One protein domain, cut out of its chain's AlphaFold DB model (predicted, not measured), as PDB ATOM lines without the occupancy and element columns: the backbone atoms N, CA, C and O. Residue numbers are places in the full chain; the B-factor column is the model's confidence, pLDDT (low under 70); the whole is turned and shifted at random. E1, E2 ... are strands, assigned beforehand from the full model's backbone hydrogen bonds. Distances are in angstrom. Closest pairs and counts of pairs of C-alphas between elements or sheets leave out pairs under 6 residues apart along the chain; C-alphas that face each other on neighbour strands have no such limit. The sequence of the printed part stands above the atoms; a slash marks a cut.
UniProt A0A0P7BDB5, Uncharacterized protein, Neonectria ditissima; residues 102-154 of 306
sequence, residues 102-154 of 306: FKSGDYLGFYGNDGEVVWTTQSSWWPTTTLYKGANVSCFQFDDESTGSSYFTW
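AT A GLANCE: This is residues 102 to 154 of the 306 residues of an uncharacterized protein of Neonectria ditissima (UniProt A0A0P7BDB5). Two small three-stranded sheets stand side by side, E1 E2 E3 and the larger, strongly twisted E4 E5 E6, joined by residues 122 to 125. Each is an antiparallel meander, each strand the neighbour of the one before. The printed part has 53 residues, six named strands and no named helix: all strand. It is only just compact, close to loose, with a radius of gyration of the C-alphas of 11.8 A and spans of 32 by 23 by 18 A.

IN THESE COORDINATES: E1, residues 102 to 104, 6.9 A, begins at C-alpha 102 (-51.993, 43.300, -47.520). E2 is residues 107 to 111, 13.5 A; E3, 117 to 121, 13.3 A; E4, 126 to 132, 17.3 A. E5, 135 to 144, 24.6 A, bends by 73 degrees at Ser 138. E6, 149 to 153, 13.6 A, ends at C-alpha 153 (-43.647, 34.893, -45.634).

HOW THE PARTS SIT: Four hairpins have N and O within hydrogen-bond range: E1 and E2, N 102 and O 109, 2.8 A; E2 and E3, N 108 and O 120, 2.8 A; E4 and E5, N 128 and O 139, 2.8 A; E5 and E6, N 142 and O 151, 2.9 A. E3 and E5 are only just apart, closest C-alphas 8.5 A.

THE WHOLE: The C-alphas of Gly 105 and Gly 134 are farthest apart, 35.3 A. The printed part has no cut; its links are tight. No printed residue is under 70 in pLDDT.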
ATOM      1  N   PHE A 102     -51.366  42.289 -46.670       90.19
ATOM      2  CA  PHE A 102     -51.993  43.300 -47.520       90.19
ATOM      3  C   PHE A 102     -51.035  44.459 -47.784       90.19
ATOM      4  O   PHE A 102     -50.173  44.775 -46.969       90.19
ATOM      5  N   LYS A 103     -51.167  45.098 -48.948       90.69
ATOM      6  CA  LYS A 103     -50.276  46.184 -49.380       90.69
ATOM      7  C   LYS A 103     -50.955  47.545 -49.282       90.69
ATOM      8  O   LYS A 103     -52.118  47.683 -49.656       90.69
ATOM      9  N   SER A 104     -50.201  48.552 -48.847       89.12
ATOM     10  CA  SER A 104     -50.592  49.966 -48.877       89.12
ATOM     11  C   SER A 104     -49.389  50.818 -49.279       89.12
ATOM     12  O   SER A 104     -48.542  51.143 -48.450       89.12
ATOM     13  N   GLY A 105     -49.287  51.152 -50.569       89.62
ATOM     14  CA  GLY A 105     -48.096  51.815 -51.109       89.62
ATOM     15  C   GLY A 105     -46.853  50.937 -50.945       89.62
ATOM     16  O   GLY A 105     -46.883  49.766 -51.317       89.62
ATOM     17  N   ASP A 106     -45.801  51.495 -50.344       89.56
ATOM     18  CA  ASP A 106     -44.526  50.807 -50.082       89.56
ATOM     19  C   ASP A 106     -44.541  49.964 -48.790       89.56
ATOM     20  O   ASP A 106     -43.534  49.361 -48.409       89.56
ATOM     21  N   TYR A 107     -45.685  49.928 -48.099       92.00
ATOM     22  CA  TYR A 107     -45.853  49.218 -46.839       92.00
ATOM     23  C   TYR A 107     -46.599  47.897 -47.018       92.00
ATOM     24  O   TYR A 107     -47.573  47.779 -47.771       92.00
ATOM     25  N   LEU A 108     -46.155  46.910 -46.249       93.81
ATOM     26  CA  LEU A 108     -46.764  45.601 -46.077       93.81
ATOM     27  C   LEU A 108     -47.415  45.561 -44.692       93.81
ATOM     28  O   LEU A 108     -46.735  45.739 -43.679       93.81
ATOM     29  N   GLY A 109     -48.726  45.353 -44.657       93.50
ATOM     30  CA  GLY A 109     -49.524  45.209 -43.446       93.50
ATOM     31  C   GLY A 109     -49.958  43.762 -43.227       93.50
ATOM     32  O   GLY A 109     -50.253  43.046 -44.183       93.50
ATOM     33  N   PHE A 110     -50.007  43.325 -41.974       94.44
ATOM     34  CA  PHE A 110     -50.593  42.042 -41.576       94.44
ATOM     35  C   PHE A 110     -51.102  42.117 -40.132       94.44
ATOM     36  O   PHE A 110     -50.710  43.002 -39.372       94.44
ATOM     37  N   TYR A 111     -51.988  41.199 -39.746       92.12
ATOM     38  CA  TYR A 111     -52.484  41.120 -38.369       92.12
ATOM     39  C   TYR A 111     -51.522  40.312 -37.489       92.12
ATOM     40  O   TYR A 111     -51.207  39.163 -37.814       92.12
ATOM     41  N   GLY A 112     -51.056  40.919 -36.397       88.81
ATOM     42  CA  GLY A 112     -50.234  40.292 -35.364       88.81
ATOM     43  C   GLY A 112     -51.033  39.357 -34.448       88.81
ATOM     44  O   GLY A 112     -52.241  39.171 -34.604       88.81
ATOM     45  N   ASN A 113     -50.352  38.759 -33.464       84.00
ATOM     46  CA  ASN A 113     -50.960  37.789 -32.537       84.00
ATOM     47  C   ASN A 113     -52.044  38.392 -31.624       84.00
ATOM     48  O   ASN A 113     -52.914  37.672 -31.138       84.00
ATOM     49  N   ASP A 114     -51.998  39.698 -31.387       85.69
ATOM     50  CA  ASP A 114     -52.971  40.474 -30.613       85.69
ATOM     51  C   ASP A 114     -54.116  41.046 -31.472       85.69
ATOM     52  O   ASP A 114     -55.048  41.655 -30.944       85.69
ATOM     53  N   GLY A 115     -54.078  40.821 -32.789       86.81
ATOM     54  CA  GLY A 115     -55.023  41.385 -33.749       86.81
ATOM     55  C   GLY A 115     -54.726  42.836 -34.136       86.81
ATOM     56  O   GLY A 115     -55.519  43.429 -34.872       86.81
ATOM     57  N   GLU A 116     -53.611  43.416 -33.683       89.31
ATOM     58  CA  GLU A 116     -53.152  44.711 -34.175       89.31
ATOM     59  C   GLU A 116     -52.546  44.579 -35.574       89.31
ATOM     60  O   GLU A 116     -52.066  43.521 -35.984       89.31
ATOM     61  N   VAL A 117     -52.602  45.667 -36.345       93.12
ATOM     62  CA  VAL A 117     -51.975  45.701 -37.667       93.12
ATOM     63  C   VAL A 117     -50.513  46.086 -37.508       93.12
ATOM     64  O   VAL A 117     -50.202  47.216 -37.131       93.12
ATOM     65  N   VAL A 118     -49.629  45.164 -37.870       93.62
ATOM     66  CA  VAL A 118     -48.193  45.401 -37.967       93.62
ATOM     67  C   VAL A 118     -47.888  45.906 -39.373       93.62
ATOM     68  O   VAL A 118     -48.262  45.273 -40.362       93.62
ATOM     69  N   TRP A 119     -47.218  47.055 -39.460       94.25
ATOM     70  CA  TRP A 119     -46.784  47.656 -40.719       94.25
ATOM     71  C   TRP A 119     -45.273  47.536 -40.867       94.25
ATOM     72  O   TRP A 119     -44.519  47.928 -39.981       94.25
ATOM     73  N   THR A 120     -44.835  47.032 -42.013       95.12
ATOM     74  CA  THR A 120     -43.422  46.830 -42.350       95.12
ATOM     75  C   THR A 120     -43.138  47.368 -43.746       95.12
ATOM     76  O   THR A 120     -44.064  47.609 -44.521       95.12
ATOM     77  N   THR A 121     -41.869  47.565 -44.093       93.69
ATOM     78  CA  THR A 121     -41.456  47.783 -45.486       93.69
ATOM     79  C   THR A 121     -40.802  46.516 -46.017       93.69
ATOM     80  O   THR A 121     -40.322  45.693 -45.242       93.69
ATOM     81  N   GLN A 122     -40.726  46.349 -47.339       91.69
ATOM     82  CA  GLN A 122     -40.071  45.179 -47.937       91.69
ATOM     83  C   GLN A 122     -38.607  45.023 -47.490       91.69
ATOM     84  O   GLN A 122     -38.143  43.905 -47.290       91.69
ATOM     85  N   SER A 123     -37.894  46.132 -47.270       92.62
ATOM     86  CA  SER A 123     -36.506  46.131 -46.790       92.62
ATOM     87  C   SER A 123     -36.341  45.644 -45.348       92.62
ATOM     88  O   SER A 123     -35.221  45.359 -44.939       92.62
ATOM     89  N   SER A 124     -37.423  45.574 -44.566       94.94
ATOM     90  CA  SER A 124     -37.412  45.008 -43.210       94.94
ATOM     91  C   SER A 124     -37.395  43.480 -43.205       94.94
ATOM     92  O   SER A 124     -37.192  42.885 -42.152       94.94
ATOM     93  N   TRP A 125     -37.616  42.845 -44.357       95.00
ATOM     94  CA  TRP A 125     -37.638  41.396 -44.493       95.00
ATOM     95  C   TRP A 125     -36.320  40.896 -45.077       95.00
ATOM     96  O   TRP A 125     -35.836  41.430 -46.076       95.00
ATOM     97  N   TRP A 126     -35.758  39.829 -44.511       95.62
ATOM     98  CA  TRP A 126     -34.541  39.201 -45.033       95.62
ATOM     99  C   TRP A 126     -34.777  37.739 -45.422       95.62
ATOM    100  O   TRP A 126     -35.601  37.054 -44.808       95.62
ATOM    101  N   PRO A 127     -34.072  37.235 -46.449       95.19
ATOM    102  CA  PRO A 127     -34.174  35.838 -46.847       95.19
ATOM    103  C   PRO A 127     -33.614  34.920 -45.754       95.19
ATOM    104  O   PRO A 127     -32.540  35.158 -45.205       95.19
ATOM    105  N   THR A 128     -34.330  33.837 -45.466       95.69
ATOM    106  CA  THR A 128     -33.946  32.813 -44.491       95.69
ATOM    107  C   THR A 128     -34.434  31.425 -44.928       95.69
ATOM    108  O   THR A 128     -35.037  31.244 -45.990       95.69
ATOM    109  N   THR A 129     -34.162  30.410 -44.111       93.31
ATOM    110  CA  THR A 129     -34.710  29.057 -44.260       93.31
ATOM    111  C   THR A 129     -35.361  28.632 -42.954       93.31
ATOM    112  O   THR A 129     -34.764  28.778 -41.892       93.31
ATOM    113  N   THR A 130     -36.571  28.078 -43.027       92.31
ATOM    114  CA  THR A 130     -37.298  27.574 -41.853       92.31
ATOM    115  C   THR A 130     -37.795  26.148 -42.076       92.31
ATOM    116  O   THR A 130     -37.977  25.717 -43.217       92.31
ATOM    117  N   LEU A 131     -38.016  25.402 -40.992       87.00
ATOM    118  CA  LEU A 131     -38.558  24.046 -41.047       87.00
ATOM    119  C   LEU A 131     -40.090  24.108 -41.116       87.00
ATOM    120  O   LEU A 131     -40.761  24.368 -40.121       87.00
ATOM    121  N   TYR A 132     -40.659  23.814 -42.282       83.69
ATOM    122  CA  TYR A 132     -42.102  23.816 -42.511       83.69
ATOM    123  C   TYR A 132     -42.568  22.456 -43.033       83.69
ATOM    124  O   TYR A 132     -42.064  21.946 -44.032       83.69
ATOM    125  N   LYS A 133     -43.539  21.839 -42.342       85.62
ATOM    126  CA  LYS A 133     -44.072  20.496 -42.663       85.62
ATOM    127  C   LYS A 133     -42.977  19.426 -42.843       85.62
ATOM    128  O   LYS A 133     -43.086  18.553 -43.698       85.62
ATOM    129  N   GLY A 134     -41.929  19.493 -42.020       86.31
ATOM    130  CA  GLY A 134     -40.825  18.527 -42.027       86.31
ATOM    131  C   GLY A 134     -39.785  18.736 -43.132       86.31
ATOM    132  O   GLY A 134     -38.899  17.898 -43.277       86.31
ATOM    133  N   ALA A 135     -39.862  19.833 -43.889       89.44
ATOM    134  CA  ALA A 135     -38.871  20.203 -44.892       89.44
ATOM    135  C   ALA A 135     -38.334  21.614 -44.633       89.44
ATOM    136  O   ALA A 135     -39.070  22.502 -44.207       89.44
ATOM    137  N   ASN A 136     -37.048  21.822 -44.907       91.19
ATOM    138  CA  ASN A 136     -36.462  23.157 -44.914       91.19
ATOM    139  C   ASN A 136     -36.934  23.899 -46.166       91.19
ATOM    140  O   ASN A 136     -36.713  23.424 -47.282       91.19
ATOM    141  N   VAL A 137     -37.586  25.044 -45.982       92.19
ATOM    142  CA  VAL A 137     -38.119  25.874 -47.067       92.19
ATOM    143  C   VAL A 137     -37.534  27.279 -46.997       92.19
ATOM    144  O   VAL A 137     -37.424  27.865 -45.919       92.19
ATOM    145  N   SER A 138     -37.163  27.824 -48.155       94.38
ATOM    146  CA  SER A 138     -36.754  29.224 -48.278       94.38
ATOM    147  C   SER A 138     -37.955  30.139 -48.059       94.38
ATOM    148  O   SER A 138     -39.043  29.874 -48.571       94.38
ATOM    149  N   CYS A 139     -37.760  31.199 -47.287       94.25
ATOM    150  CA  CYS A 139     -38.780  32.194 -46.975       94.25
ATOM    151  C   CYS A 139     -38.113  33.528 -46.628       94.25
ATOM    152  O   CYS A 139     -36.887  33.637 -46.631       94.25
ATOM    153  N   PHE A 140     -38.920  34.535 -46.331       94.62
ATOM    154  CA  PHE A 140     -38.478  35.795 -45.761       94.62
ATOM    155  C   PHE A 140     -38.934  35.892 -44.314       94.62
ATOM    156  O   PHE A 140     -40.055  35.489 -44.002       94.62
ATOM    157  N   GLN A 141     -38.075  36.432 -43.457       95.62
ATOM    158  CA  GLN A 141     -38.343  36.636 -42.041       95.62
ATOM    159  C   GLN A 141     -38.319  38.124 -41.702       95.62
ATOM    160  O   GLN A 141     -37.532  38.880 -42.268       95.62
ATOM    161  N   PHE A 142     -39.202  38.508 -40.788       95.12
ATOM    162  CA  PHE A 142     -39.231  39.803 -40.126       95.12
ATOM    163  C   PHE A 142     -39.340  39.560 -38.620       95.12
ATOM    164  O   PHE A 142     -40.272  38.886 -38.179       95.12
ATOM    165  N   ASP A 143     -38.404  40.098 -37.843       94.19
ATOM    166  CA  ASP A 143     -38.456  40.047 -36.382       94.19
ATOM    167  C   ASP A 143     -38.991  41.371 -35.843       94.19
ATOM    168  O   ASP A 143     -38.441  42.442 -36.102       94.19
ATOM    169  N   ASP A 144     -40.070  41.287 -35.076       92.31
ATOM    170  CA  ASP A 144     -40.627  42.417 -34.354       92.31
ATOM    171  C   ASP A 144     -39.984  42.497 -32.972       92.31
ATOM    172  O   ASP A 144     -40.380  41.802 -32.033       92.31
ATOM    173  N   GLU A 145     -38.990  43.373 -32.846       89.25
ATOM    174  CA  GLU A 145     -38.263  43.607 -31.595       89.25
ATOM    175  C   GLU A 145     -39.179  44.035 -30.439       89.25
ATOM    176  O   GLU A 145     -38.850  43.796 -29.277       89.25
ATOM    177  N   SER A 146     -40.334  44.648 -30.730       83.62
ATOM    178  CA  SER A 146     -41.247  45.133 -29.693       83.62
ATOM    179  C   SER A 146     -42.008  43.999 -29.004       83.62
ATOM    180  O   SER A 146     -42.248  44.061 -27.796       83.62
ATOM    181  N   THR A 147     -42.346  42.944 -29.750       86.31
ATOM    182  CA  THR A 147     -43.079  41.776 -29.238       86.31
ATOM    183  C   THR A 147     -42.192  40.547 -29.049       86.31
ATOM    184  O   THR A 147     -42.614  39.585 -28.407       86.31
ATOM    185  N   GLY A 148     -40.976  40.552 -29.603       88.12
ATOM    186  CA  GLY A 148     -40.102  39.381 -29.683       88.12
ATOM    187  C   GLY A 148     -40.638  38.289 -30.614       88.12
ATOM    188  O   GLY A 148     -40.227  37.135 -30.497       88.12
ATOM    189  N   SER A 149     -41.587  38.622 -31.496       89.75
ATOM    190  CA  SER A 149     -42.196  37.671 -32.432       89.75
ATOM    191  C   SER A 149     -41.478  37.686 -33.779       89.75
ATOM    192  O   SER A 149     -41.151  38.748 -34.302       89.75
ATOM    193  N   SER A 150     -41.310  36.506 -34.377       93.12
ATOM    194  CA  SER A 150     -40.803  36.348 -35.744       93.12
ATOM    195  C   SER A 150     -41.943  36.008 -36.700       93.12
ATOM    196  O   SER A 150     -42.720  35.080 -36.456       93.12
ATOM    197  N   TYR A 151     -42.013  36.727 -37.813       93.44
ATOM    198  CA  TYR A 151     -42.993  36.541 -38.876       93.44
ATOM    199  C   TYR A 151     -42.307  35.993 -40.121       93.44
ATOM    200  O   TYR A 151     -41.193  36.392 -40.450       93.44
ATOM    201  N   PHE A 152     -42.982  35.085 -40.828       94.25
ATOM    202  CA  PHE A 152     -42.446  34.427 -42.019       94.25
ATOM    203  C   PHE A 152     -43.408  34.583 -43.195       94.25
ATOM    204  O   PHE A 152     -44.615  34.398 -43.040       94.25
ATOM    205  N   THR A 153     -42.877  34.873 -44.382       93.06
ATOM    206  CA  THR A 153     -43.647  34.893 -45.634       93.06
ATOM    207  C   THR A 153     -42.895  34.194 -46.765       93.06
ATOM    208  O   THR A 153     -41.669  34.240 -46.843       93.06
ATOM    209  N   TRP A 154     -43.634  33.536 -47.660       89.38
ATOM    210  CA  TRP A 154     -43.098  32.924 -48.887       89.38
ATOM    211  C   TRP A 154     -43.342  33.785 -50.127       89.38
ATOM    212  O   TRP A 154     -42.826  33.485 -51.198       89.38
TER     213      TRP A 154